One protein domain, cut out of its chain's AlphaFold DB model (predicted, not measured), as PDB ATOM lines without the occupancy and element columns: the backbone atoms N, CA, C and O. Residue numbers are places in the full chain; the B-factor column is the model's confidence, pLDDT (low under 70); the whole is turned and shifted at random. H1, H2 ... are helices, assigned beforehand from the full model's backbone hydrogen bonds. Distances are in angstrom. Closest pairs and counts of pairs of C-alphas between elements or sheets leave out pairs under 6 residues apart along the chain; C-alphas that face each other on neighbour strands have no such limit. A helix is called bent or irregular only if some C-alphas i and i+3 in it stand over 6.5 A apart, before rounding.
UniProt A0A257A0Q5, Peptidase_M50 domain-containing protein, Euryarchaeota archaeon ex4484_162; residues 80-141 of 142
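AT A GLANCE: This is residues 80 to 141 of the 142 residues of the protein "Peptidase_M50 domain-containing protein" of Euryarchaeota archaeon ex4484_162 (UniProt A0A257A0Q5). Two helices cross at a steep tilt: H1 runs out, a tight link turns the backbone, and the longer H2 folds back across H1 and runs on past it. Residues 130 to 141, of which 130 to 140 belong to H2, stick out beyond the crossing as an arm. The printed part has 62 residues with two named helices, H1 then H2, and no named strand; the class is all helix. The whole is loose, with a radius of gyration of the C-alphas of 15.1 A, and spans 50 by 22 by 16 A, the arm adding to its length.

IN THESE COORDINATES: Begin at C-alpha 80, at (62.019, 97.421, 51.700), and go on to C-alpha 84 at (64.805, 100.245, 44.863), where H1 starts. H1 holds residues 84 to 104 and measures 30.4 A. Find C-alpha 110 at (84.999, 92.287, 52.547); from there H2, residues 110 to 140, runs 45.2 A to C-alpha 140 at (41.932, 94.858, 66.020). H2 is irregular, but only just: C-alphas 132 and 135 are 6.8 A apart. It has a kink of 47 degrees near residue 134.

HOW THE PARTS SIT: Look at Gly 90 and Thr 121, whose C-alphas, 5.3 A apart, are the closest of H1 and H2. The two helices touch, and H2 does so with residues 113 to 125 alone. Their lines stand at a steep tilt of 49 degrees and run opposite ways. In H1 every O i to N i+4 pair is within hydrogen-bond range, and in H2 23 of 27 are.

THE WHOLE: The C-alphas of Arg 105 and Arg 140 are the two farthest apart, at 50.0 A. Without residues 130 to 141, which stand free, the body spans 35 by 15 by 13 A. The printed part has no cut, and the link from H1 to H2 is tight. The mean pLDDT of the printed part is 91.7, and no printed residue is under 70.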
ATOM      1  N   ILE A  80      62.587  98.770  51.753       96.00
ATOM      2  CA  ILE A  80      62.019  97.421  51.700       96.00
ATOM      3  C   ILE A  80      62.614  96.698  50.491       96.00
ATOM      4  O   ILE A  80      62.639  97.245  49.399       96.00
ATOM      5  N   VAL A  81      63.056  95.456  50.650       93.00
ATOM      6  CA  VAL A  81      63.495  94.602  49.532       93.00
ATOM      7  C   VAL A  81      62.268  93.834  49.012       93.00
ATOM      8  O   VAL A  81      61.568  93.238  49.833       93.00
ATOM      9  N   PRO A  82      61.960  93.831  47.695       89.44
ATOM     10  CA  PRO A  82      62.831  94.136  46.550       89.44
ATOM     11  C   PRO A  82      62.665  95.545  45.941       89.44
ATOM     12  O   PRO A  82      62.959  95.725  44.764       89.44
ATOM     13  N   LEU A  83      62.167  96.537  46.683       93.75
ATOM     14  CA  LEU A  83      62.035  97.906  46.169       93.75
ATOM     15  C   LEU A  83      63.415  98.574  46.052       93.75
ATOM     16  O   LEU A  83      64.345  98.241  46.797       93.75
ATOM     17  N   ASP A  84      63.542  99.541  45.140       94.06
ATOM     18  CA  ASP A  84      64.805 100.245  44.863       94.06
ATOM     19  C   ASP A  84      65.410 100.867  46.133       94.06
ATOM     20  O   ASP A  84      66.618 100.785  46.367       94.06
ATOM     21  N   GLY A  85      64.567 101.415  47.010       92.50
ATOM     22  CA  GLY A  85      64.957 101.989  48.293       92.50
ATOM     23  C   GLY A  85      65.588 100.976  49.249       92.50
ATOM     24  O   GLY A  85      66.507 101.328  49.990       92.50
ATOM     25  N   GLY A  86      65.178  99.704  49.200       93.75
ATOM     26  CA  GLY A  86      65.805  98.623  49.961       93.75
ATOM     27  C   GLY A  86      67.243  98.360  49.514       93.75
ATOM     28  O   GLY A  86      68.145  98.271  50.349       93.75
ATOM     29  N   TYR A  87      67.488  98.308  48.204       93.75
ATOM     30  CA  TYR A  87      68.837  98.126  47.657       93.75
ATOM     31  C   TYR A  87      69.725  99.355  47.875       93.75
ATOM     32  O   TYR A  87      70.885  99.217  48.272       93.75
ATOM     33  N   MET A  88      69.182 100.563  47.693       94.75
ATOM     34  CA  MET A  88      69.893 101.805  48.013       94.75
ATOM     35  C   MET A  88      70.291 101.856  49.492       94.75
ATOM     36  O   MET A  88      71.428 102.215  49.802       94.75
ATOM     37  N   MET A  89      69.397 101.446  50.398       94.56
ATOM     38  CA  MET A  89      69.699 101.367  51.828       94.56
ATOM     39  C   MET A  89      70.841 100.384  52.109       94.56
ATOM     40  O   MET A  89      71.739 100.706  52.885       94.56
ATOM     41  N   GLY A  90      70.867  99.232  51.434       94.06
ATOM     42  CA  GLY A  90      71.969  98.274  51.554       94.06
ATOM     43  C   GLY A  90      73.322  98.840  51.129       94.06
ATOM     44  O   GLY A  90      74.302  98.687  51.859       94.06
ATOM     45  N   ASN A  91      73.366  99.590  50.029       93.88
ATOM     46  CA  ASN A  91      74.593 100.254  49.579       93.88
ATOM     47  C   ASN A  91      75.071 101.321  50.582       93.88
ATOM     48  O   ASN A  91      76.270 101.467  50.829       93.88
ATOM     49  N   VAL A  92      74.140 102.060  51.198       94.44
ATOM     50  CA  VAL A  92      74.465 103.042  52.246       94.44
ATOM     51  C   VAL A  92      75.027 102.347  53.486       94.44
ATOM     52  O   VAL A  92      76.063 102.768  54.004       94.44
ATOM     53  N   VAL A  93      74.382 101.273  53.950       94.69
ATOM     54  CA  VAL A  93      74.843 100.483  55.103       94.69
ATOM     55  C   VAL A  93      76.238  99.919  54.845       94.69
ATOM     56  O   VAL A  93      77.126 100.058  55.689       94.69
ATOM     57  N   GLU A  94      76.464  99.349  53.667       94.44
ATOM     58  CA  GLU A  94      77.761  98.817  53.260       94.44
ATOM     59  C   GLU A  94      78.846  99.905  53.243       94.44
ATOM     60  O   GLU A  94      79.904  99.743  53.859       94.44
ATOM     61  N   GLY A  95      78.564 101.063  52.637       93.62
ATOM     62  CA  GLY A  95      79.484 102.203  52.622       93.62
ATOM     63  C   GLY A  95      79.837 102.708  54.026       93.62
ATOM     64  O   GLY A  95      80.999 103.028  54.311       93.62
ATOM     65  N   VAL A  96      78.863 102.730  54.940       94.25
ATOM     66  CA  VAL A  96      79.089 103.080  56.351       94.25
ATOM     67  C   VAL A  96      79.983 102.042  57.035       94.25
ATOM     68  O   VAL A  96      80.945 102.426  57.709       94.25
ATOM     69  N   LEU A  97      79.732 100.746  56.835       92.94
ATOM     70  CA  LEU A  97      80.545  99.666  57.407       92.94
ATOM     71  C   LEU A  97      81.995  99.710  56.907       92.94
ATOM     72  O   LEU A  97      82.923  99.587  57.713       92.94
ATOM     73  N   PHE A  98      82.215  99.974  55.617       92.62
ATOM     74  CA  PHE A  98      83.560 100.139  55.065       92.62
ATOM     75  C   PHE A  98      84.302 101.329  55.673       92.62
ATOM     76  O   PHE A  98      85.470 101.205  56.069       92.62
ATOM     77  N   LYS A  99      83.624 102.472  55.814       92.38
ATOM     78  CA  LYS A  99      84.199 103.667  56.445       92.38
ATOM     79  C   LYS A  99      84.557 103.414  57.914       92.38
ATOM     80  O   LYS A  99      85.623 103.832  58.372       92.38
ATOM     81  N   LEU A 100      83.703 102.695  58.643       91.62
ATOM     82  CA  LEU A 100      83.937 102.307  60.036       91.62
ATOM     83  C   LEU A 100      85.114 101.337  60.179       91.62
ATOM     84  O   LEU A 100      85.959 101.545  61.054       91.62
ATOM     85  N   ARG A 101      85.225 100.335  59.294       89.81
ATOM     86  CA  ARG A 101      86.374  99.418  59.257       89.81
ATOM     87  C   ARG A 101      87.689 100.181  59.127       89.81
ATOM     88  O   ARG A 101      88.604  99.939  59.914       89.81
ATOM     89  N   GLY A 102      87.775 101.094  58.155       87.62
ATOM     90  CA  GLY A 102      88.979 101.892  57.910       87.62
ATOM     91  C   GLY A 102      89.357 102.760  59.112       87.62
ATOM     92  O   GLY A 102      90.516 102.778  59.523       87.62
ATOM     93  N   LYS A 103      88.366 103.407  59.739       89.81
ATOM     94  CA  LYS A 103      88.575 104.252  60.925       89.81
ATOM     95  C   LYS A 103      89.051 103.459  62.148       89.81
ATOM     96  O   LYS A 103      89.903 103.940  62.885       89.81
ATOM     97  N   MET A 104      88.513 102.259  62.364       87.06
ATOM     98  CA  MET A 104      88.807 101.428  63.541       87.06
ATOM     99  C   MET A 104      89.913 100.382  63.309       87.06
ATOM    100  O   MET A 104      90.193  99.593  64.206       87.06
ATOM    101  N   ARG A 105      90.545 100.358  62.122       83.44
ATOM    102  CA  ARG A 105      91.556  99.356  61.712       83.44
ATOM    103  C   ARG A 105      91.111  97.907  61.963       83.44
ATOM    104  O   ARG A 105      91.918  97.043  62.310       83.44
ATOM    105  N   LEU A 106      89.818  97.635  61.792       83.56
ATOM    106  CA  LEU A 106      89.257  96.305  62.020       83.56
ATOM    107  C   LEU A 106      89.728  95.339  60.925       83.56
ATOM    108  O   LEU A 106      89.639  95.643  59.734       83.56
ATOM    109  N   ARG A 107      90.181  94.143  61.316       82.38
ATOM    110  CA  ARG A 107      90.509  93.048  60.387       82.38
ATOM    111  C   ARG A 107      89.246  92.264  60.031       82.38
ATOM    112  O   ARG A 107      89.056  91.136  60.477       82.38
ATOM    113  N   VAL A 108      88.353  92.897  59.274       84.25
ATOM    114  CA  VAL A 108      87.124  92.267  58.771       84.25
ATOM    115  C   VAL A 108      87.218  92.140  57.257       84.25
ATOM    116  O   VAL A 108      87.481  93.125  56.565       84.25
ATOM    117  N   ASP A 109      87.015  90.912  56.782       90.06
ATOM    118  CA  ASP A 109      86.980  90.548  55.366       90.06
ATOM    119  C   ASP A 109      85.816  91.240  54.635       90.06
ATOM    120  O   ASP A 109      84.746  91.429  55.221       90.06
ATOM    121  N   ASP A 110      86.007  91.588  53.361       89.75
ATOM    122  CA  ASP A 110      84.999  92.287  52.547       89.75
ATOM    123  C   ASP A 110      83.705  91.462  52.453       89.75
ATOM    124  O   ASP A 110      82.611  91.983  52.673       89.75
ATOM    125  N   LYS A 111      83.830  90.138  52.293       91.19
ATOM    126  CA  LYS A 111      82.687  89.207  52.254       91.19
ATOM    127  C   LYS A 111      81.845  89.235  53.529       91.19
ATOM    128  O   LYS A 111      80.632  89.034  53.490       91.19
ATOM    129  N   LYS A 112      82.478  89.462  54.684       91.38
ATOM    130  CA  LYS A 112      81.756  89.565  55.959       91.38
ATOM    131  C   LYS A 112      80.974  90.873  56.036       91.38
ATOM    132  O   LYS A 112      79.866  90.860  56.557       91.38
ATOM    133  N   ILE A 113      81.526  91.972  55.521       90.69
ATOM    134  CA  ILE A 113      80.836  93.268  55.476       90.69
ATOM    135  C   ILE A 113      79.609  93.194  54.570       90.69
ATOM    136  O   ILE A 113      78.540  93.625  54.994       90.69
ATOM    137  N   GLU A 114      79.735  92.582  53.396       91.88
ATOM    138  CA  GLU A 114      78.616  92.380  52.470       91.88
ATOM    139  C   GLU A 114      77.485  91.568  53.128       91.88
ATOM    140  O   GLU A 114      76.322  91.978  53.127       91.88
ATOM    141  N   LEU A 115      77.824  90.452  53.786       93.62
ATOM    142  CA  LEU A 115      76.841  89.597  54.460       93.62
ATOM    143  C   LEU A 115      76.163  90.306  55.642       93.62
ATOM    144  O   LEU A 115      74.951  90.185  55.828       93.62
ATOM    145  N   ILE A 116      76.925  91.078  56.425       92.31
ATOM    146  CA  ILE A 116      76.382  91.902  57.513       92.31
ATOM    147  C   ILE A 116      75.455  92.980  56.945       92.31
ATOM    148  O   ILE A 116      74.344  93.139  57.451       92.31
ATOM    149  N   SER A 117      75.869  93.681  55.887       92.75
ATOM    150  CA  SER A 117      75.056  94.713  55.236       92.75
ATOM    151  C   SER A 117      73.736  94.139  54.730       92.75
ATOM    152  O   SER A 117      72.666  94.675  55.031       92.75
ATOM    153  N   LYS A 118      73.781  92.986  54.053       94.06
ATOM    154  CA  LYS A 118      72.588  92.278  53.580       94.06
ATOM    155  C   LYS A 118      71.645  91.914  54.727       94.06
ATOM    156  O   LYS A 118      70.443  92.150  54.619       94.06
ATOM    157  N   ASN A 119      72.169  91.387  55.835       94.88
ATOM    158  CA  ASN A 119      71.355  91.032  57.001       94.88
ATOM    159  C   ASN A 119      70.723  92.263  57.664       94.88
ATOM    160  O   ASN A 119      69.543  92.230  58.009       94.88
ATOM    161  N   ILE A 120      71.479  93.356  57.807       94.31
ATOM    162  CA  ILE A 120      70.964  94.626  58.335       94.31
ATOM    163  C   ILE A 120      69.864  95.170  57.420       94.31
ATOM    164  O   ILE A 120      68.805  95.559  57.899       94.31
ATOM    165  N   THR A 121      70.080  95.147  56.107       94.75
ATOM    166  CA  THR A 121      69.107  95.625  55.114       94.75
ATOM    167  C   THR A 121      67.821  94.808  55.154       94.75
ATOM    168  O   THR A 121      66.731  95.375  55.179       94.75
ATOM    169  N   MET A 122      67.928  93.479  55.242       95.50
ATOM    170  CA  MET A 122      66.772  92.593  55.413       95.50
ATOM    171  C   MET A 122      66.021  92.872  56.717       95.50
ATOM    172  O   MET A 122      64.790  92.892  56.721       95.50
ATOM    173  N   LEU A 123      66.740  93.129  57.814       96.50
ATOM    174  CA  LEU A 123      66.128  93.496  59.089       96.50
ATOM    175  C   LEU A 123      65.381  94.832  58.988       96.50
ATOM    176  O   LEU A 123      64.237  94.915  59.423       96.50
ATOM    177  N   ILE A 124      65.992  95.856  58.386       95.81
ATOM    178  CA  ILE A 124      65.357  97.164  58.160       95.81
ATOM    179  C   ILE A 124      64.109  97.007  57.287       95.81
ATOM    180  O   ILE A 124      63.064  97.564  57.616       95.81
ATOM    181  N   SER A 125      64.187  96.201  56.228       95.75
ATOM    182  CA  SER A 125      63.049  95.881  55.367       95.75
ATOM    183  C   SER A 125      61.899  95.262  56.156       95.75
ATOM    184  O   SER A 125      60.762  95.732  56.071       95.75
ATOM    185  N   LEU A 126      62.185  94.244  56.969       96.19
ATOM    186  CA  LEU A 126      61.178  93.583  57.796       96.19
ATOM    187  C   LEU A 126      60.566  94.541  58.828       96.19
ATOM    188  O   LEU A 126      59.347  94.576  58.988       96.19
ATOM    189  N   LEU A 127      61.400  95.344  59.496       96.25
ATOM    190  CA  LEU A 127      60.953  96.354  60.457       96.25
ATOM    191  C   LEU A 127      60.070  97.413  59.794       96.25
ATOM    192  O   LEU A 127      59.065  97.810  60.375       96.25
ATOM    193  N   THR A 128      60.405  97.844  58.580       95.12
ATOM    194  CA  THR A 128      59.621  98.841  57.839       95.12
ATOM    195  C   THR A 128      58.232  98.304  57.511       95.12
ATOM    196  O   THR A 128      57.238  98.971  57.788       95.12
ATOM    197  N   VAL A 129      58.142  97.071  57.000       94.75
ATOM    198  CA  VAL A 129      56.850  96.409  56.754       94.75
ATOM    199  C   VAL A 129      56.057  96.270  58.054       94.75
ATOM    200  O   VAL A 129      54.873  96.598  58.087       94.75
ATOM    201  N   LEU A 130      56.706  95.847  59.142       95.06
ATOM    202  CA  LEU A 130      56.059  95.722  60.445       95.06
ATOM    203  C   LEU A 130      55.495  97.067  60.924       95.06
ATOM    204  O   LEU A 130      54.322  97.133  61.273       95.06
ATOM    205  N   LEU A 131      56.284  98.145  60.889       94.31
ATOM    206  CA  LEU A 131      55.852  99.486  61.305       94.31
ATOM    207  C   LEU A 131      54.667 100.008  60.488       94.31
ATOM    208  O   LEU A 131      53.796 100.672  61.046       94.31
ATOM    209  N   ILE A 132      54.605  99.684  59.195       93.12
ATOM    210  CA  ILE A 132      53.471 100.044  58.338       93.12
ATOM    211  C   ILE A 132      52.218  99.237  58.712       93.12
ATOM    212  O   ILE A 132      51.114  99.778  58.687       93.12
ATOM    213  N   LEU A 133      52.364  97.958  59.070       93.38
ATOM    214  CA  LEU A 133      51.235  97.072  59.381       93.38
ATOM    215  C   LEU A 133      50.712  97.213  60.819       93.38
ATOM    216  O   LEU A 133      49.524  96.987  61.059       93.38
ATOM    217  N   LEU A 134      51.559  97.606  61.775       92.88
ATOM    218  CA  LEU A 134      51.202  97.717  63.195       92.88
ATOM    219  C   LEU A 134      49.945  98.571  63.459       92.88
ATOM    220  O   LEU A 134      49.067  98.080  64.174       92.88
ATOM    221  N   PRO A 135      49.776  99.776  62.876       90.06
ATOM    222  CA  PRO A 135      48.574 100.590  63.074       90.06
ATOM    223  C   PRO A 135      47.270  99.909  62.644       90.06
ATOM    224  O   PRO A 135      46.210 100.277  63.132       90.06
ATOM    225  N   PHE A 136      47.324  98.921  61.748       88.94
ATOM    226  CA  PHE A 136      46.145  98.178  61.297       88.94
ATOM    227  C   PHE A 136      45.852  96.949  62.160       88.94
ATOM    228  O   PHE A 136      44.700  96.526  62.257       88.94
ATOM    229  N   ILE A 137      46.889  96.364  62.766       88.00
ATOM    230  CA  ILE A 137      46.794  95.142  63.571       88.00
ATOM    231  C   ILE A 137      46.444  95.476  65.025       88.00
ATOM    232  O   ILE A 137      45.537  94.862  65.582       88.00
ATOM    233  N   ILE A 138      47.113  96.466  65.631       88.44
ATOM    234  CA  ILE A 138      46.954  96.821  67.054       88.44
ATOM    235  C   ILE A 138      45.493  97.144  67.420       88.44
ATOM    236  O   ILE A 138      45.003  96.565  68.387       88.44
ATOM    237  N   PRO A 139      44.749  97.981  66.665       87.75
ATOM    238  CA  PRO A 139      43.366  98.315  67.016       87.75
ATOM    239  C   PRO A 139      42.379  97.153  66.867       87.75
ATOM    240  O   PRO A 139      41.239  97.280  67.287       87.75
ATOM    241  N   ARG A 140      42.776  96.048  66.221       79.12
ATOM    242  CA  ARG A 140      41.932  94.858  66.020       79.12
ATOM    243  C   ARG A 140      42.175  93.766  67.063       79.12
ATOM    244  O   ARG A 140      41.488  92.750  67.034       79.12
ATOM    245  N   LEU A 141      43.174  93.942  67.925       77.12
ATOM    246  CA  LEU A 141      43.551  92.989  68.972       77.12
ATOM    247  C   LEU A 141      42.972  93.351  70.354       77.12
ATOM    248  O   LEU A 141      43.276  92.656  71.323       77.12
TER     249      LEU A 141